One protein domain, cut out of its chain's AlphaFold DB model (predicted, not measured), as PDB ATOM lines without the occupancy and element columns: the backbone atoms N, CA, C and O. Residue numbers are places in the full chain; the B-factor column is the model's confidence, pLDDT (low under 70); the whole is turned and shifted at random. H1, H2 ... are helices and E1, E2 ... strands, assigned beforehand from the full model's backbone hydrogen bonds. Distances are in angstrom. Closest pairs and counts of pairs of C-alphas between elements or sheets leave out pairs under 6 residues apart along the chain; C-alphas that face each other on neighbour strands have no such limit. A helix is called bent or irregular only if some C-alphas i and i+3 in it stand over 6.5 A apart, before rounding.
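This is residues 15 to 152 of the 152 residues of an uncharacterized protein of Firmicutes bacterium ASF500 (UniProt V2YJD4). A broad six-stranded sheet forms a wall, with helices over one face and the other face bare. H1, H2 and H3 pack on that face, while H4 and H5 pack on H3, off the sheet. The printed part has 138 residues with five named helices and six named strands, in the order E1 H1 E2 E3 H2 H3 H4 H5 E4 E5 E6, of mixed class. The sheet order is E2 E3 E1 E4 E5 E6, antiparallel throughout. The whole is compact, with a radius of gyration of the C-alphas of 15.1 A, and flat, spanning 42 by 41 by 21 A.

The sheet runs E2, residues 41 to 43, E3, 47 to 53, E1, 15 to 22, E4, 109 to 117, E5, 131 to 137, and E6, 148 to 151. Between these neighbours, in turn, N 42 and O 49 at 2.9 A, N 19 and O 50 at 2.9 A, N 18 and O 113 at 2.9 A, N 112 and O 134 at 2.9 A, and N 133 and O 150 at 2.9 A are within hydrogen-bond range. E4, E5 and E6 form a meander, each strand the antiparallel neighbour of the one before. E1, H1, residues 24 to 31, and E2 form a split strand-helix-strand unit, its strands running the same way with E3 between them, and a right-handed crossover. H1 and H3, residues 67 to 79, are on the same face in two layers, helices over one face of the sheet, at heights of 6.4 A and 10.6 A. H2, residues 58 to 61, is on that face at 7.7 A. The hub, H3, touches H2 with residues 73 to 77 alone, the closest C-alphas being those of Ile 59 and Gly 77, 4.7 A apart. H3 and H4, residues 86 to 98, touch as a helical hairpin, at a shallow tilt of 14 degrees, opposite ways; the closest C-alphas, of Ile 75 and Ile 93, are 5.9 A apart. With residues 67 to 71 alone H3 touches H5, residues 100 to 105, at a steep tilt of 43 degrees; the closest C-alphas are those of Asp 68 and Thr 104, 6.4 A. H1 and H3 are apart. Every O i to N i+4 pair is within hydrogen-bond range in H1, H4 and H5, and 7 of 9 in H3; H2 is too short for such a pair.

E1 begins at C-alpha 15 (274.957, 230.437, 169.391) and is 23.9 A long; E4 measures 26.1 A, E3 20.6 A and E5 19.7 A. H3 measures 19.6 A and H4 18.1 A; H3 is irregular, only just, with C-alphas 68 and 71 6.7 A apart. E6 ends at C-alpha 151 (269.175, 244.462, 169.622).

The C-alphas of Glu 102 and Glu 121, the two farthest apart, are 44.1 A apart. The printed part has no cut, and the E4 to E5 link, residues 118 to 130, is long. Mean pLDDT of the printed part is 81.4; residues 38 to 40, 54 to 58, 118 to 127, 139 to 147 and 152 are under 70.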
ATOM      1  N   SER A  15     274.868 229.158 168.708       77.75
ATOM      2  CA  SER A  15     274.957 230.437 169.391       77.75
ATOM      3  C   SER A  15     276.312 230.622 170.059       77.75
ATOM      4  O   SER A  15     277.001 229.662 170.390       77.75
ATOM      5  N   SER A  16     276.730 231.866 170.232       85.75
ATOM      6  CA  SER A  16     277.987 232.173 170.906       85.75
ATOM      7  C   SER A  16     277.946 233.530 171.573       85.75
ATOM      8  O   SER A  16     277.105 234.385 171.265       85.75
ATOM      9  N   VAL A  17     278.858 233.723 172.518       87.56
ATOM     10  CA  VAL A  17     279.053 234.998 173.186       87.56
ATOM     11  C   VAL A  17     280.528 235.337 173.300       87.56
ATOM     12  O   VAL A  17     281.337 234.544 173.770       87.56
ATOM     13  N   VAL A  18     280.851 236.569 172.922       89.44
ATOM     14  CA  VAL A  18     282.195 237.132 173.021       89.44
ATOM     15  C   VAL A  18     282.155 238.320 173.967       89.44
ATOM     16  O   VAL A  18     281.409 239.286 173.764       89.44
ATOM     17  N   ILE A  19     282.982 238.259 175.005       92.06
ATOM     18  CA  ILE A  19     283.046 239.267 176.060       92.06
ATOM     19  C   ILE A  19     284.448 239.848 176.114       92.06
ATOM     20  O   ILE A  19     285.444 239.131 176.147       92.06
ATOM     21  N   TYR A  20     284.516 241.169 176.189       93.44
ATOM     22  CA  TYR A  20     285.728 241.922 176.463       93.44
ATOM     23  C   TYR A  20     285.433 242.973 177.529       93.44
ATOM     24  O   TYR A  20     284.548 243.813 177.347       93.44
ATOM     25  N   ILE A  21     286.199 242.969 178.618       93.25
ATOM     26  CA  ILE A  21     286.092 243.954 179.696       93.25
ATOM     27  C   ILE A  21     287.473 244.540 179.981       93.25
ATOM     28  O   ILE A  21     288.433 243.818 180.229       93.25
ATOM     29  N   GLU A  22     287.569 245.867 179.981       93.31
ATOM     30  CA  GLU A  22     288.751 246.598 180.438       93.31
ATOM     31  C   GLU A  22     288.509 247.090 181.869       93.31
ATOM     32  O   GLU A  22     287.744 248.028 182.098       93.31
ATOM     33  N   SER A  23     289.142 246.418 182.828       91.88
ATOM     34  CA  SER A  23     289.126 246.710 184.265       91.88
ATOM     35  C   SER A  23     290.359 246.053 184.876       91.88
ATOM     36  O   SER A  23     290.552 244.846 184.727       91.88
ATOM     37  N   LYS A  24     291.203 246.828 185.564       90.75
ATOM     38  CA  LYS A  24     292.411 246.274 186.195       90.75
ATOM     39  C   LYS A  24     292.054 245.398 187.386       90.75
ATOM     40  O   LYS A  24     292.644 244.347 187.580       90.75
ATOM     41  N   GLU A  25     291.095 245.843 188.180       92.44
ATOM     42  CA  GLU A  25     290.675 245.223 189.426       92.44
ATOM     43  C   GLU A  25     289.975 243.889 189.155       92.44
ATOM     44  O   GLU A  25     290.292 242.892 189.804       92.44
ATOM     45  N   LEU A  26     289.092 243.844 188.149       92.44
ATOM     46  CA  LEU A  26     288.455 242.603 187.711       92.44
ATOM     47  C   LEU A  26     289.472 241.651 187.082       92.44
ATOM     48  O   LEU A  26     289.482 240.469 187.411       92.44
ATOM     49  N   ALA A  27     290.344 242.150 186.203       91.38
ATOM     50  CA  ALA A  27     291.318 241.294 185.539       91.38
ATOM     51  C   ALA A  27     292.337 240.710 186.532       91.38
ATOM     52  O   ALA A  27     292.615 239.516 186.485       91.38
ATOM     53  N   ALA A  28     292.803 241.502 187.505       91.06
ATOM     54  CA  ALA A  28     293.685 241.033 188.573       91.06
ATOM     55  C   ALA A  28     293.017 240.004 189.500       91.06
ATOM     56  O   ALA A  28     293.697 239.110 190.002       91.06
ATOM     57  N   LEU A  29     291.705 240.118 189.742       92.19
ATOM     58  CA  LEU A  29     290.949 239.091 190.458       92.19
ATOM     59  C   LEU A  29     290.904 237.794 189.643       92.19
ATOM     60  O   LEU A  29     291.335 236.754 190.128       92.19
ATOM     61  N   LEU A  30     290.457 237.860 188.387       90.62
ATOM     62  CA  LEU A  30     290.324 236.679 187.526       90.62
ATOM     63  C   LEU A  30     291.667 235.989 187.253       90.62
ATOM     64  O   LEU A  30     291.717 234.764 187.172       90.62
ATOM     65  N   LYS A  31     292.767 236.748 187.213       87.88
ATOM     66  CA  LYS A  31     294.121 236.207 187.061       87.88
ATOM     67  C   LYS A  31     294.515 235.253 188.190       87.88
ATOM     68  O   LYS A  31     295.249 234.300 187.946       87.88
ATOM     69  N   GLN A  32     294.008 235.465 189.407       89.31
ATOM     70  CA  GLN A  32     294.272 234.575 190.547       89.31
ATOM     71  C   GLN A  32     293.666 233.180 190.352       89.31
ATOM     72  O   GLN A  32     294.149 232.219 190.943       89.31
ATOM     73  N   TYR A  33     292.657 233.069 189.484       87.69
ATOM     74  CA  TYR A  33     291.945 231.833 189.176       87.69
ATOM     75  C   TYR A  33     292.283 231.282 187.780       87.69
ATOM     76  O   TYR A  33     291.658 230.321 187.342       87.69
ATOM     77  N   GLU A  34     293.270 231.839 187.067       83.44
ATOM     78  CA  GLU A  34     293.596 231.455 185.679       83.44
ATOM     79  C   GLU A  34     293.887 229.953 185.515       83.44
ATOM     80  O   GLU A  34     293.496 229.358 184.515       83.44
ATOM     81  N   GLY A  35     294.515 229.319 186.512       80.69
ATOM     82  CA  GLY A  35     294.780 227.875 186.495       80.69
ATOM     83  C   GLY A  35     293.525 226.998 186.581       80.69
ATOM     84  O   GLY A  35     293.571 225.840 186.176       80.69
ATOM     85  N   GLU A  36     292.414 227.553 187.071       82.69
ATOM     86  CA  GLU A  36     291.147 226.854 187.311       82.69
ATOM     87  C   GLU A  36     290.083 227.206 186.260       82.69
ATOM     88  O   GLU A  36     289.223 226.387 185.952       82.69
ATOM     89  N   LEU A  37     290.136 228.416 185.690       73.62
ATOM     90  CA  LEU A  37     289.109 228.975 184.801       73.62
ATOM     91  C   LEU A  37     289.064 228.351 183.391       73.62
ATOM     92  O   LEU A  37     288.111 228.580 182.651       73.62
ATOM     93  N   GLY A  38     290.045 227.525 183.026       69.44
ATOM     94  CA  GLY A  38     290.111 226.890 181.708       69.44
ATOM     95  C   GLY A  38     290.545 227.843 180.584       69.44
ATOM     96  O   GLY A  38     290.654 229.053 180.753       69.44
ATOM     97  N   ALA A  39     290.830 227.284 179.403       61.41
ATOM     98  CA  ALA A  39     291.497 227.998 178.304       61.41
ATOM     99  C   ALA A  39     290.627 229.037 177.562       61.41
ATOM    100  O   ALA A  39     291.150 229.797 176.749       61.41
ATOM    101  N   THR A  40     289.315 229.060 177.807       67.06
ATOM    102  CA  THR A  40     288.354 229.964 177.148       67.06
ATOM    103  C   THR A  40     288.276 231.340 177.803       67.06
ATOM    104  O   THR A  40     287.656 232.253 177.260       67.06
ATOM    105  N   ILE A  41     288.930 231.506 178.954       74.56
ATOM    106  CA  ILE A  41     289.004 232.757 179.699       74.56
ATOM    107  C   ILE A  41     290.450 233.239 179.701       74.56
ATOM    108  O   ILE A  41     291.353 232.569 180.194       74.56
ATOM    109  N   LEU A  42     290.661 234.444 179.183       76.94
ATOM    110  CA  LEU A  42     291.959 235.103 179.180       76.94
ATOM    111  C   LEU A  42     291.885 236.358 180.042       76.94
ATOM    112  O   LEU A  42     290.977 237.181 179.904       76.94
ATOM    113  N   SER A  43     292.865 236.520 180.926       79.19
ATOM    114  CA  SER A  43     293.040 237.741 181.709       79.19
ATOM    115  C   SER A  43     294.502 238.189 181.716       79.19
ATOM    116  O   SER A  43     295.433 237.381 181.834       79.19
ATOM    117  N   ASP A  44     294.702 239.497 181.568       81.19
ATOM    118  CA  ASP A  44     295.982 240.180 181.755       81.19
ATOM    119  C   ASP A  44     295.871 241.246 182.861       81.19
ATOM    120  O   ASP A  44     294.866 241.332 183.556       81.19
ATOM    121  N   ASP A  45     296.891 242.085 183.048       78.12
ATOM    122  CA  ASP A  45     296.898 243.101 184.115       78.12
ATOM    123  C   ASP A  45     295.830 244.209 183.959       78.12
ATOM    124  O   ASP A  45     295.733 245.115 184.793       78.12
ATOM    125  N   LYS A  46     295.094 244.241 182.846       83.62
ATOM    126  CA  LYS A  46     294.193 245.341 182.469       83.62
ATOM    127  C   LYS A  46     292.849 244.868 181.930       83.62
ATOM    128  O   LYS A  46     291.918 245.675 181.880       83.62
ATOM    129  N   LYS A  47     292.773 243.639 181.425       88.44
ATOM    130  CA  LYS A  47     291.689 243.185 180.560       88.44
ATOM    131  C   LYS A  47     291.323 241.742 180.835       88.44
ATOM    132  O   LYS A  47     292.167 240.905 181.139       88.44
ATOM    133  N   PHE A  48     290.045 241.480 180.642       90.12
ATOM    134  CA  PHE A  48     289.444 240.164 180.612       90.12
ATOM    135  C   PHE A  48     288.786 239.956 179.248       90.12
ATOM    136  O   PHE A  48     288.137 240.866 178.721       90.12
ATOM    137  N   SER A  49     288.932 238.757 178.699       89.12
ATOM    138  CA  SER A  49     288.158 238.302 177.553       89.12
ATOM    139  C   SER A  49     287.718 236.860 177.732       89.12
ATOM    140  O   SER A  49     288.502 236.031 178.194       89.12
ATOM    141  N   ALA A  50     286.495 236.567 177.313       87.38
ATOM    142  CA  ALA A  50     285.960 235.216 177.273       87.38
ATOM    143  C   ALA A  50     285.189 234.990 175.976       87.38
ATOM    144  O   ALA A  50     284.571 235.920 175.447       87.38
ATOM    145  N   ASP A  51     285.247 233.754 175.496       85.06
ATOM    146  CA  ASP A  51     284.502 233.269 174.340       85.06
ATOM    147  C   ASP A  51     283.826 231.945 174.717       85.06
ATOM    148  O   ASP A  51     284.489 231.031 175.226       85.06
ATOM    149  N   TRP A  52     282.509 231.868 174.534       82.31
ATOM    150  CA  TRP A  52     281.715 230.683 174.849       82.31
ATOM    151  C   TRP A  52     280.743 230.349 173.720       82.31
ATOM    152  O   TRP A  52     279.952 231.192 173.296       82.31
ATOM    153  N   ASP A  53     280.758 229.080 173.319       75.69
ATOM    154  CA  ASP A  53     279.897 228.504 172.286       75.69
ATOM    155  C   ASP A  53     278.685 227.761 172.874       75.69
ATOM    156  O   ASP A  53     278.680 227.321 174.032       75.69
ATOM    157  N   GLU A  54     277.655 227.576 172.046       63.34
ATOM    158  CA  GLU A  54     276.410 226.882 172.378       63.34
ATOM    159  C   GLU A  54     276.645 225.473 172.929       63.34
ATOM    160  O   GLU A  54     277.554 224.748 172.529       63.34
ATOM    161  N   GLY A  55     275.790 225.076 173.873       58.69
ATOM    162  CA  GLY A  55     275.877 223.784 174.557       58.69
ATOM    163  C   GLY A  55     276.743 223.791 175.818       58.69
ATOM    164  O   GLY A  55     276.768 222.782 176.520       58.69
ATOM    165  N   THR A  56     277.396 224.914 176.144       54.69
ATOM    166  CA  THR A  56     278.272 225.011 177.324       54.69
ATOM    167  C   THR A  56     277.730 225.890 178.454       54.69
ATOM    168  O   THR A  56     278.083 225.645 179.607       54.69
ATOM    169  N   ASN A  57     276.879 226.899 178.188       58.59
ATOM    170  CA  ASN A  57     276.521 227.882 179.221       58.59
ATOM    171  C   ASN A  57     275.267 228.738 178.899       58.59
ATOM    172  O   ASN A  57     275.071 229.167 177.765       58.59
ATOM    173  N   GLU A  58     274.441 229.049 179.910       68.69
ATOM    174  CA  GLU A  58     273.286 229.970 179.806       68.69
ATOM    175  C   GLU A  58     273.703 231.432 179.546       68.69
ATOM    176  O   GLU A  58     272.874 232.253 179.149       68.69
ATOM    177  N   ILE A  59     274.983 231.769 179.749       74.50
ATOM    178  CA  ILE A  59     275.517 233.127 179.585       74.50
ATOM    179  C   ILE A  59     275.336 233.699 178.178       74.50
ATOM    180  O   ILE A  59     275.231 234.921 178.040       74.50
ATOM    181  N   CYS A  60     275.228 232.850 177.150       71.31
ATOM    182  CA  CYS A  60     274.985 233.307 175.787       71.31
ATOM    183  C   CYS A  60     273.702 234.158 175.710       71.31
ATOM    184  O   CYS A  60     273.703 235.234 175.124       71.31
ATOM    185  N   ALA A  61     272.643 233.784 176.432       72.75
ATOM    186  CA  ALA A  61     271.383 234.530 176.435       72.75
ATOM    187  C   ALA A  61     271.350 235.732 177.410       72.75
ATOM    188  O   ALA A  61     270.344 236.440 177.481       72.75
ATOM    189  N   MET A  62     272.421 235.986 178.170       82.38
ATOM    190  CA  MET A  62     272.435 236.931 179.300       82.38
ATOM    191  C   MET A  62     273.138 238.252 178.985       82.38
ATOM    192  O   MET A  62     273.830 238.810 179.840       82.38
ATOM    193  N   VAL A  63     272.962 238.778 177.768       88.88
ATOM    194  CA  VAL A  63     273.535 240.081 177.396       88.88
ATOM    195  C   VAL A  63     273.017 241.167 178.350       88.88
ATOM    196  O   VAL A  63     271.804 241.396 178.419       88.88
ATOM    197  N   PRO A  64     273.902 241.838 179.108       90.50
ATOM    198  CA  PRO A  64     273.489 242.829 180.089       90.50
ATOM    199  C   PRO A  64     272.916 244.063 179.390       90.50
ATOM    200  O   PRO A  64     273.411 244.495 178.357       90.50
ATOM    201  N   LYS A  65     271.882 244.675 179.974       89.06
ATOM    202  CA  LYS A  65     271.293 245.925 179.447       89.06
ATOM    203  C   LYS A  65     271.886 247.181 180.087       89.06
ATOM    204  O   LYS A  65     271.694 248.286 179.588       89.06
ATOM    205  N   THR A  66     272.590 247.023 181.205       89.56
ATOM    206  CA  THR A  66     273.200 248.103 181.985       89.56
ATOM    207  C   THR A  66     274.571 247.677 182.493       89.56
ATOM    208  O   THR A  66     274.861 246.486 182.586       89.56
ATOM    209  N   LEU A  67     275.408 248.652 182.863       89.25
ATOM    210  CA  LEU A  67     276.729 248.374 183.427       89.25
ATOM    211  C   LEU A  67     276.637 247.571 184.736       89.25
ATOM    212  O   LEU A  67     277.383 246.615 184.913       89.25
ATOM    213  N   ASP A  68     275.687 247.910 185.611       88.31
ATOM    214  CA  ASP A  68     275.490 247.217 186.894       88.31
ATOM    215  C   ASP A  68     275.107 245.738 186.726       88.31
ATOM    216  O   ASP A  68     275.412 244.917 187.592       88.31
ATOM    217  N   ALA A  69     274.475 245.390 185.600       91.50
ATOM    218  CA  ALA A  69     274.101 244.019 185.273       91.50
ATOM    219  C   ALA A  69     275.264 243.193 184.694       91.50
ATOM    220  O   ALA A  69     275.158 241.972 184.624       91.50
ATOM    221  N   VAL A  70     276.382 243.814 184.291       92.12
ATOM    222  CA  VAL A  70     277.512 243.106 183.656       92.12
ATOM    223  C   VAL A  70     278.086 242.038 184.582       92.12
ATOM    224  O   VAL A  70     278.289 240.902 184.154       92.12
ATOM    225  N   LEU A  71     278.333 242.381 185.850       93.19
ATOM    226  CA  LEU A  71     278.860 241.405 186.804       93.19
ATOM    227  C   LEU A  71     277.820 240.357 187.196       93.19
ATOM    228  O   LEU A  71     278.211 239.219 187.421       93.19
ATOM    229  N   ASP A  72     276.525 240.687 187.218       92.62
ATOM    230  CA  ASP A  72     275.475 239.685 187.453       92.62
ATOM    231  C   ASP A  72     275.460 238.626 186.351       92.62
ATOM    232  O   ASP A  72     275.499 237.428 186.639       92.62
ATOM    233  N   SER A  73     275.470 239.065 185.087       91.69
ATOM    234  CA  SER A  73     275.548 238.165 183.936       91.69
ATOM    235  C   SER A  73     276.815 237.315 183.984       91.69
ATOM    236  O   SER A  73     276.755 236.106 183.763       91.69
ATOM    237  N   LEU A  74     277.960 237.917 184.319       90.88
ATOM    238  CA  LEU A  74     279.237 237.212 184.385       90.88
ATOM    239  C   LEU A  74     279.281 236.176 185.525       90.88
ATOM    240  O   LEU A  74     279.697 235.043 185.296       90.88
ATOM    241  N   ILE A  75     278.812 236.532 186.727       91.69
ATOM    242  CA  ILE A  75     278.702 235.621 187.881       91.69
ATOM    243  C   ILE A  75     277.824 234.423 187.526       91.69
ATOM    244  O   ILE A  75     278.201 233.270 187.762       91.69
ATOM    245  N   LYS A  76     276.668 234.684 186.911       88.81
ATOM    246  CA  LYS A  76     275.764 233.629 186.464       88.81
ATOM    247  C   LYS A  76     276.434 232.735 185.417       88.81
ATOM    248  O   LYS A  76     276.330 231.515 185.538       88.81
ATOM    249  N   GLY A  77     277.200 233.298 184.487       86.38
ATOM    250  CA  GLY A  77     278.014 232.510 183.563       86.38
ATOM    251  C   GLY A  77     279.026 231.614 184.257       86.38
ATOM    252  O   GLY A  77     279.043 230.415 183.995       86.38
ATOM    253  N   PHE A  78     279.816 232.141 185.196       86.75
ATOM    254  CA  PHE A  78     280.756 231.318 185.964       86.75
ATOM    255  C   PHE A  78     280.052 230.188 186.725       86.75
ATOM    256  O   PHE A  78     280.574 229.077 186.776       86.75
ATOM    257  N   SER A  79     278.845 230.422 187.255       86.31
ATOM    258  CA  SER A  79     278.065 229.391 187.961       86.31
ATOM    259  C   SER A  79     277.660 228.203 187.079       86.31
ATOM    260  O   SER A  79     277.442 227.101 187.588       86.31
ATOM    261  N   CYS A  80     277.600 228.417 185.766       80.44
ATOM    262  CA  CYS A  80     277.224 227.424 184.767       80.44
ATOM    263  C   CYS A  80     278.437 226.725 184.120       80.44
ATOM    264  O   CYS A  80     278.248 225.829 183.303       80.44
ATOM    265  N   LEU A  81     279.673 227.079 184.495       78.06
ATOM    266  CA  LEU A  81     280.879 226.376 184.046       78.06
ATOM    267  C   LEU A  81     281.106 225.125 184.905       78.06
ATOM    268  O   LEU A  81     281.730 225.171 185.967       78.06
ATOM    269  N   TYR A  82     280.558 223.996 184.455       74.62
ATOM    270  CA  TYR A  82     280.673 222.710 185.155       74.62
ATOM    271  C   TYR A  82     282.041 222.033 184.995       74.62
ATOM    272  O   TYR A  82     282.364 221.146 185.783       74.62
ATOM    273  N   ASP A  83     282.843 222.479 184.025       77.44
ATOM    274  CA  ASP A  83     284.194 221.964 183.777       77.44
ATOM    275  C   ASP A  83     285.239 222.530 184.756       77.44
ATOM    276  O   ASP A  83     286.347 222.005 184.856       77.44
ATOM    277  N   ILE A  84     284.880 223.576 185.506       79.69
ATOM    278  CA  ILE A  84     285.707 224.152 186.569       79.69
ATOM    279  C   ILE A  84     285.409 223.417 187.885       79.69
ATOM    280  O   ILE A  84     284.231 223.204 188.211       79.69
ATOM    281  N   PRO A  85     286.426 223.060 188.696       86.12
ATOM    282  CA  PRO A  85     286.192 222.450 189.997       86.12
ATOM    283  C   PRO A  85     285.285 223.316 190.881       86.12
ATOM    284  O   PRO A  85     285.400 224.541 190.941       86.12
ATOM    285  N   LYS A  86     284.365 222.666 191.599       88.56
ATOM    286  CA  LYS A  86     283.314 223.352 192.362       88.56
ATOM    287  C   LYS A  86     283.862 224.350 193.388       88.56
ATOM    288  O   LYS A  86     283.365 225.464 193.461       88.56
ATOM    289  N   GLU A  87     284.855 223.954 194.179       90.56
ATOM    290  CA  GLU A  87     285.395 224.792 195.259       90.56
ATOM    291  C   GLU A  87     286.007 226.118 194.762       90.56
ATOM    292  O   GLU A  87     285.564 227.167 195.235       90.56
ATOM    293  N   PRO A  88     286.955 226.136 193.802       89.00
ATOM    294  CA  PRO A  88     287.499 227.391 193.283       89.00
ATOM    295  C   PRO A  88     286.451 228.227 192.545       89.00
ATOM    296  O   PRO A  88     286.470 229.451 192.654       89.00
ATOM    297  N   ARG A  89     285.498 227.594 191.848       89.38
ATOM    298  CA  ARG A  89     284.383 228.302 191.208       89.38
ATOM    299  C   ARG A  89     283.496 229.011 192.232       89.38
ATOM    300  O   ARG A  89     283.192 230.188 192.062       89.38
ATOM    301  N   ASP A  90     283.084 228.309 193.286       92.44
ATOM    302  CA  ASP A  90     282.219 228.866 194.328       92.44
ATOM    303  C   ASP A  90     282.957 229.992 195.094       92.44
ATOM    304  O   ASP A  90     282.355 231.022 195.395       92.44
ATOM    305  N   ALA A  91     284.273 229.856 195.321       93.31
ATOM    306  CA  ALA A  91     285.109 230.912 195.901       93.31
ATOM    307  C   ALA A  91     285.198 232.160 195.003       93.31
ATOM    308  O   ALA A  91     284.998 233.274 195.484       93.31
ATOM    309  N   LEU A  92     285.434 231.985 193.697       93.00
ATOM    310  CA  LEU A  92     285.442 233.087 192.731       93.00
ATOM    311  C   LEU A  92     284.096 233.822 192.706       93.00
ATOM    312  O   LEU A  92     284.062 235.051 192.760       93.00
ATOM    313  N   ILE A  93     282.985 233.081 192.638       93.56
ATOM    314  CA  ILE A  93     281.632 233.655 192.657       93.56
ATOM    315  C   ILE A  93     281.427 234.483 193.926       93.56
ATOM    316  O   ILE A  93     280.977 235.626 193.847       93.56
ATOM    317  N   GLN A  94     281.822 233.950 195.083       95.88
ATOM    318  CA  GLN A  94     281.705 234.658 196.352       95.88
ATOM    319  C   GLN A  94     282.533 235.954 196.377       95.88
ATOM    320  O   GLN A  94     282.059 236.977 196.885       95.88
ATOM    321  N   GLU A  95     283.750 235.953 195.828       96.25
ATOM    322  CA  GLU A  95     284.577 237.162 195.735       96.25
ATOM    323  C   GLU A  95     283.986 238.205 194.781       96.25
ATOM    324  O   GLU A  95     283.945 239.394 195.121       96.25
ATOM    325  N   LEU A  96     283.473 237.771 193.624       95.12
ATOM    326  CA  LEU A  96     282.790 238.637 192.660       95.12
ATOM    327  C   LEU A  96     281.543 239.288 193.270       95.12
ATOM    328  O   LEU A  96     281.357 240.495 193.119       95.12
ATOM    329  N   GLU A  97     280.720 238.525 193.994       95.94
ATOM    330  CA  GLU A  97     279.541 239.049 194.693       95.94
ATOM    331  C   GLU A  97     279.929 240.040 195.796       95.94
ATOM    332  O   GLU A  97     279.381 241.142 195.872       95.94
ATOM    333  N   THR A  98     280.923 239.687 196.616       97.31
ATOM    334  CA  THR A  98     281.378 240.522 197.741       97.31
ATOM    335  C   THR A  98     281.927 241.865 197.262       97.31
ATOM    336  O   THR A  98     281.671 242.904 197.876       97.31
ATOM    337  N   ARG A  99     282.675 241.866 196.153       95.94
ATOM    338  CA  ARG A  99     283.347 243.057 195.612       95.94
ATOM    339  C   ARG A  99     282.599 243.694 194.444       95.94
ATOM    340  O   ARG A  99     283.122 244.613 193.819       95.94
ATOM    341  N   LYS A 100     281.362 243.273 194.166       93.56
ATOM    342  CA  LYS A 100     280.595 243.669 192.976       93.56
ATOM    343  C   LYS A 100     280.586 245.179 192.725       93.56
ATOM    344  O   LYS A 100     280.846 245.618 191.608       93.56
ATOM    345  N   THR A 101     280.317 245.980 193.756       90.31
ATOM    346  CA  THR A 101     280.246 247.448 193.632       90.31
ATOM    347  C   THR A 101     281.597 248.060 193.256       90.31
ATOM    348  O   THR A 101     281.671 248.892 192.355       90.31
ATOM    349  N   GLU A 102     282.671 247.627 193.922       92.50
ATOM    350  CA  GLU A 102     284.047 248.066 193.651       92.50
ATOM    351  C   GLU A 102     284.459 247.693 192.222       92.50
ATOM    352  O   GLU A 102     284.917 248.538 191.452       92.50
ATOM    353  N   LEU A 103     284.233 246.431 191.850       93.56
ATOM    354  CA  LEU A 103     284.591 245.898 190.544       93.56
ATOM    355  C   LEU A 103     283.801 246.583 189.426       93.56
ATOM    356  O   LEU A 103     284.406 246.987 188.439       93.56
ATOM    357  N   THR A 104     282.496 246.808 189.594       92.00
ATOM    358  CA  THR A 104     281.669 247.519 188.601       92.00
ATOM    359  C   THR A 104     282.162 248.949 188.393       92.00
ATOM    360  O   THR A 104     282.324 249.392 187.256       92.00
ATOM    361  N   ALA A 105     282.479 249.662 189.479       89.06
ATOM    362  CA  ALA A 105     282.990 251.032 189.415       89.06
ATOM    363  C   ALA A 105     284.361 251.139 188.721       89.06
ATOM    364  O   ALA A 105     284.700 252.195 188.182       89.06
ATOM    365  N   SER A 106     285.143 250.057 188.722       90.44
ATOM    366  CA  SER A 106     286.456 249.998 188.074       90.44
ATOM    367  C   SER A 106     286.410 249.784 186.554       90.44
ATOM    368  O   SER A 106     287.429 249.933 185.873       90.44
ATOM    369  N   ILE A 107     285.248 249.411 186.003       91.31
ATOM    370  CA  ILE A 107     285.104 249.079 184.586       91.31
ATOM    371  C   ILE A 107     285.250 250.336 183.726       91.31
ATOM    372  O   ILE A 107     284.480 251.290 183.830       91.31
ATOM    373  N   GLN A 108     286.220 250.295 182.812       90.25
ATOM    374  CA  GLN A 108     286.481 251.359 181.841       90.25
ATOM    375  C   GLN A 108     285.773 251.098 180.514       90.25
ATOM    376  O   GLN A 108     285.315 252.039 179.859       90.25
ATOM    377  N   LYS A 109     285.695 249.827 180.106       91.31
ATOM    378  CA  LYS A 109     285.085 249.420 178.841       91.31
ATOM    379  C   LYS A 109     284.468 248.030 178.933       91.31
ATOM    380  O   LYS A 109     285.063 247.149 179.544       91.31
ATOM    381  N   VAL A 110     283.329 247.836 178.272       92.62
ATOM    382  CA  VAL A 110     282.697 246.531 178.040       92.62
ATOM    383  C   VAL A 110     282.303 246.438 176.574       92.62
ATOM    384  O   VAL A 110     281.691 247.363 176.045       92.62
ATOM    385  N   ASN A 111     282.626 245.319 175.936       92.19
ATOM    386  CA  ASN A 111     281.973 244.870 174.715       92.19
ATOM    387  C   ASN A 111     281.446 243.462 174.986       92.19
ATOM    388  O   ASN A 111     282.232 242.566 175.286       92.19
ATOM    389  N   TRP A 112     280.138 243.283 174.895       92.44
ATOM    390  CA  TRP A 112     279.473 242.004 175.094       92.44
ATOM    391  C   TRP A 112     278.613 241.727 173.872       92.44
ATOM    392  O   TRP A 112     277.697 242.496 173.592       92.44
ATOM    393  N   TRP A 113     278.915 240.652 173.155       90.00
ATOM    394  CA  TRP A 113     278.281 240.318 171.883       90.00
ATOM    395  C   TRP A 113     277.713 238.917 171.946       90.00
ATOM    396  O   TRP A 113     278.461 237.984 172.205       90.00
ATOM    397  N   TYR A 114     276.415 238.785 171.698       88.19
ATOM    398  CA  TYR A 114     275.742 237.508 171.511       88.19
ATOM    399  C   TYR A 114     275.262 237.378 170.073       88.19
ATOM    400  O   TYR A 114     274.689 238.322 169.513       88.19
ATOM    401  N   GLU A 115     275.442 236.189 169.514       85.00
ATOM    402  CA  GLU A 115     274.898 235.808 168.223       85.00
ATOM    403  C   GLU A 115     274.170 234.468 168.342       85.00
ATOM    404  O   GLU A 115     274.718 233.502 168.863       85.00
ATOM    405  N   ASN A 116     272.930 234.427 167.853       78.69
ATOM    406  CA  ASN A 116     272.142 233.217 167.662       78.69
ATOM    407  C   ASN A 116     271.961 232.987 166.161       78.69
ATOM    408  O   ASN A 116     271.238 233.725 165.478       78.69
ATOM    409  N   TYR A 117     272.650 231.984 165.637       73.50
ATOM    410  CA  TYR A 117     272.707 231.686 164.221       73.50
ATOM    411  C   TYR A 117     272.061 230.330 163.928       73.50
ATOM    412  O   TYR A 117     272.339 229.321 164.564       73.50
ATOM    413  N   SER A 118     271.175 230.301 162.938       68.81
ATOM    414  CA  SER A 118     270.393 229.113 162.578       68.81
ATOM    415  C   SER A 118     270.547 228.708 161.112       68.81
ATOM    416  O   SER A 118     269.672 228.031 160.585       68.81
ATOM    417  N   ASP A 119     271.571 229.208 160.406       66.06
ATOM    418  CA  ASP A 119     271.735 229.053 158.944       66.06
ATOM    419  C   ASP A 119     270.485 229.434 158.119       66.06
ATOM    420  O   ASP A 119     270.289 229.017 156.978       66.06
ATOM    421  N   GLY A 120     269.608 230.268 158.691       61.72
ATOM    422  CA  GLY A 120     268.326 230.628 158.088       61.72
ATOM    423  C   GLY A 120     267.280 229.509 158.112       61.72
ATOM    424  O   GLY A 120     266.190 229.706 157.575       61.72
ATOM    425  N   GLU A 121     267.571 228.376 158.752       64.12
ATOM    426  CA  GLU A 121     266.642 227.256 158.908       64.12
ATOM    427  C   GLU A 121     265.494 227.587 159.864       64.12
ATOM    428  O   GLU A 121     264.365 227.138 159.665       64.12
ATOM    429  N   PHE A 122     265.765 228.438 160.855       66.50
ATOM    430  CA  PHE A 122     264.759 228.952 161.775       66.50
ATOM    431  C   PHE A 122     264.649 230.469 161.639       66.50
ATOM    432  O   PHE A 122     265.643 231.210 161.701       66.50
ATOM    433  N   ALA A 123     263.416 230.948 161.460       64.44
ATOM    434  CA  ALA A 123     263.121 232.338 161.765       64.44
ATOM    435  C   ALA A 123     263.482 232.566 163.243       64.44
ATOM    436  O   ALA A 123     263.200 231.680 164.056       64.44
ATOM    437  N   PRO A 124     264.134 233.691 163.583       63.75
ATOM    438  CA  PRO A 124     264.305 234.031 164.985       63.75
ATOM    439  C   PRO A 124     262.922 234.055 165.630       63.75
ATOM    440  O   PRO A 124     261.940 234.411 164.963       63.75
ATOM    441  N   ASP A 125     262.846 233.629 166.889       66.25
ATOM    442  CA  ASP A 125     261.626 233.824 167.661       66.25
ATOM    443  C   ASP A 125     261.235 235.308 167.522       66.25
ATOM    444  O   ASP A 125     262.110 236.170 167.636       66.25
ATOM    445  N   PRO A 126     259.978 235.647 167.186       63.47
ATOM    446  CA  PRO A 126     259.554 237.042 167.105       63.47
ATOM    447  C   PRO A 126     259.856 237.843 168.382       63.47
ATOM    448  O   PRO A 126     259.983 239.065 168.295       63.47
ATOM    449  N   ASP A 127     260.017 237.168 169.524       66.25
ATOM    450  CA  ASP A 127     260.384 237.771 170.802       66.25
ATOM    451  C   ASP A 127     261.906 237.736 171.097       66.25
ATOM    452  O   ASP A 127     262.333 238.252 172.135       66.25
ATOM    453  N   ASP A 128     262.746 237.183 170.205       70.12
ATOM    454  CA  ASP A 128     264.201 237.054 170.397       70.12
ATOM    455  C   ASP A 128     265.042 237.530 169.192       70.12
ATOM    456  O   ASP A 128     265.026 236.957 168.103       70.12
ATOM    457  N   ALA A 129     265.836 238.584 169.399       76.38
ATOM    458  CA  ALA A 129     266.731 239.132 168.381       76.38
ATOM    459  C   ALA A 129     267.884 238.167 168.042       76.38
ATOM    460  O   ALA A 129     268.467 237.547 168.933       76.38
ATOM    461  N   ARG A 130     268.275 238.099 166.758       78.56
ATOM    462  CA  ARG A 130     269.390 237.240 166.302       78.56
ATOM    463  C   ARG A 130     270.727 237.685 166.869       78.56
ATOM    464  O   ARG A 130     271.604 236.852 167.085       78.56
ATOM    465  N   LYS A 131     270.906 238.992 167.058       85.38
ATOM    466  CA  LYS A 131     272.118 239.554 167.645       85.38
ATOM    467  C   LYS A 131     271.749 240.543 168.734       85.38
ATOM    468  O   LYS A 131     270.844 241.364 168.581       85.38
ATOM    469  N   LYS A 132     272.487 240.473 169.835       87.56
ATOM    470  CA  LYS A 132     272.355 241.400 170.960       87.56
ATOM    471  C   LYS A 132     273.738 241.865 171.358       87.56
ATOM    472  O   LYS A 132     274.662 241.057 171.454       87.56
ATOM    473  N   ALA A 133     273.875 243.158 171.605       89.69
ATOM    474  CA  ALA A 133     275.141 243.739 171.992       89.69
ATOM    475  C   ALA A 133     274.969 244.736 173.133       89.69
ATOM    476  O   ALA A 133     274.051 245.555 173.150       89.69
ATOM    477  N   PHE A 134     275.913 244.701 174.066       90.38
ATOM    478  CA  PHE A 134     276.089 245.747 175.059       90.38
ATOM    479  C   PHE A 134     277.490 246.323 174.945       90.38
ATOM    480  O   PHE A 134     278.492 245.620 175.094       90.38
ATOM    481  N   THR A 135     277.551 247.626 174.693       90.50
ATOM    482  CA  THR A 135     278.801 248.368 174.584       90.50
ATOM    483  C   THR A 135     278.813 249.491 175.603       90.50
ATOM    484  O   THR A 135     277.991 250.402 175.572       90.50
ATOM    485  N   TYR A 136     279.798 249.477 176.486       89.25
ATOM    486  CA  TYR A 136     280.046 250.559 177.427       89.25
ATOM    487  C   TYR A 136     281.469 251.074 177.247       89.25
ATOM    488  O   TYR A 136     282.409 250.287 177.188       89.25
ATOM    489  N   ASP A 137     281.643 252.394 177.181       86.06
ATOM    490  CA  ASP A 137     282.959 253.033 177.137       86.06
ATOM    491  C   ASP A 137     282.932 254.322 177.963       86.06
ATOM    492  O   ASP A 137     282.311 255.322 177.586       86.06
ATOM    493  N   GLN A 138     283.638 254.310 179.093       75.94
ATOM    494  CA  GLN A 138     283.692 255.426 180.036       75.94
ATOM    495  C   GLN A 138     284.348 256.686 179.432       75.94
ATOM    496  O   GLN A 138     284.135 257.793 179.930       75.94
ATOM    497  N   ARG A 139     285.137 256.567 178.347       62.78
ATOM    498  CA  ARG A 139     285.786 257.713 177.678       62.78
ATOM    499  C   ARG A 139     284.867 258.447 176.705       62.78
ATOM    500  O   ARG A 139     285.234 259.532 176.236       62.78
ATOM    501  N   SER A 140     283.679 257.914 176.415       56.12
ATOM    502  CA  SER A 140     282.645 258.632 175.669       56.12
ATOM    503  C   SER A 140     282.159 259.836 176.485       56.12
ATOM    504  O   SER A 140     281.224 259.757 177.276       56.12
ATOM    505  N   LYS A 141     282.762 261.011 176.262       46.12
ATOM    506  CA  LYS A 141     282.335 262.296 176.856       46.12
ATOM    507  C   LYS A 141     280.866 262.675 176.565       46.12
ATOM    508  O   LYS A 141     280.408 263.689 177.082       46.12
ATOM    509  N   LYS A 142     280.139 261.920 175.730       49.38
ATOM    510  CA  LYS A 142     278.729 262.172 175.385       49.38
ATOM    511  C   LYS A 142     277.724 261.449 176.283       49.38
ATOM    512  O   LYS A 142     276.588 261.902 176.358       49.38
ATOM    513  N   THR A 143     278.119 260.390 176.979       45.53
ATOM    514  CA  THR A 143     277.235 259.612 177.855       45.53
ATOM    515  C   THR A 143     278.023 259.191 179.084       45.53
ATOM    516  O   THR A 143     278.687 258.160 179.103       45.53
ATOM    517  N   GLY A 144     277.987 260.025 180.124       41.84
ATOM    518  CA  GLY A 144     278.515 259.636 181.425       41.84
ATOM    519  C   GLY A 144     277.804 258.372 181.914       41.84
ATOM    520  O   GLY A 144     276.590 258.383 182.087       41.84
ATOM    521  N   GLY A 145     278.552 257.287 182.099       51.72
ATOM    522  CA  GLY A 145     278.141 256.104 182.863       51.72
ATOM    523  C   GLY A 145     277.094 255.170 182.237       51.72
ATOM    524  O   GLY A 145     277.021 254.019 182.653       51.72
ATOM    525  N   ALA A 146     276.317 255.592 181.239       58.78
ATOM    526  CA  ALA A 146     275.315 254.732 180.606       58.78
ATOM    527  C   ALA A 146     275.906 254.011 179.382       58.78
ATOM    528  O   ALA A 146     276.297 254.655 178.407       58.78
ATOM    529  N   GLY A 147     275.993 252.679 179.443       60.81
ATOM    530  CA  GLY A 147     276.306 251.849 178.277       60.81
ATOM    531  C   GLY A 147     275.213 251.943 177.215       60.81
ATOM    532  O   GLY A 147     274.071 252.289 177.515       60.81
ATOM    533  N   VAL A 148     275.574 251.659 175.971       76.62
ATOM    534  CA  VAL A 148     274.660 251.551 174.834       76.62
ATOM    535  C   VAL A 148     274.324 250.078 174.642       76.62
ATOM    536  O   VAL A 148     275.216 249.238 174.520       76.62
ATOM    537  N   TYR A 149     273.032 249.774 174.637       72.88
ATOM    538  CA  TYR A 149     272.500 248.443 174.383       72.88
ATOM    539  C   TYR A 149     271.784 248.432 173.030       72.88
ATOM    540  O   TYR A 149     270.982 249.329 172.761       72.88
ATOM    541  N   GLU A 150     272.071 247.433 172.198       77.81
ATOM    542  CA  GLU A 150     271.527 247.277 170.845       77.81
ATOM    543  C   GLU A 150     270.995 245.845 170.642       77.81
ATOM    544  O   GLU A 150     271.651 244.866 171.004       77.81
ATOM    545  N   GLU A 151     269.805 245.724 170.048       76.12
ATOM    546  CA  GLU A 151     269.175 244.462 169.622       76.12
ATOM    547  C   GLU A 151     268.932 244.548 168.105       76.12
ATOM    548  O   GLU A 151     268.471 245.587 167.622       76.12
ATOM    549  N   SER A 152     269.256 243.492 167.348       67.81
ATOM    550  CA  SER A 152     269.081 243.442 165.884       67.81
ATOM    551  C   SER A 152     268.701 242.066 165.350       67.81
ATOM    552  O   SER A 152     269.228 241.058 165.881       67.81
TER     553      SER A 152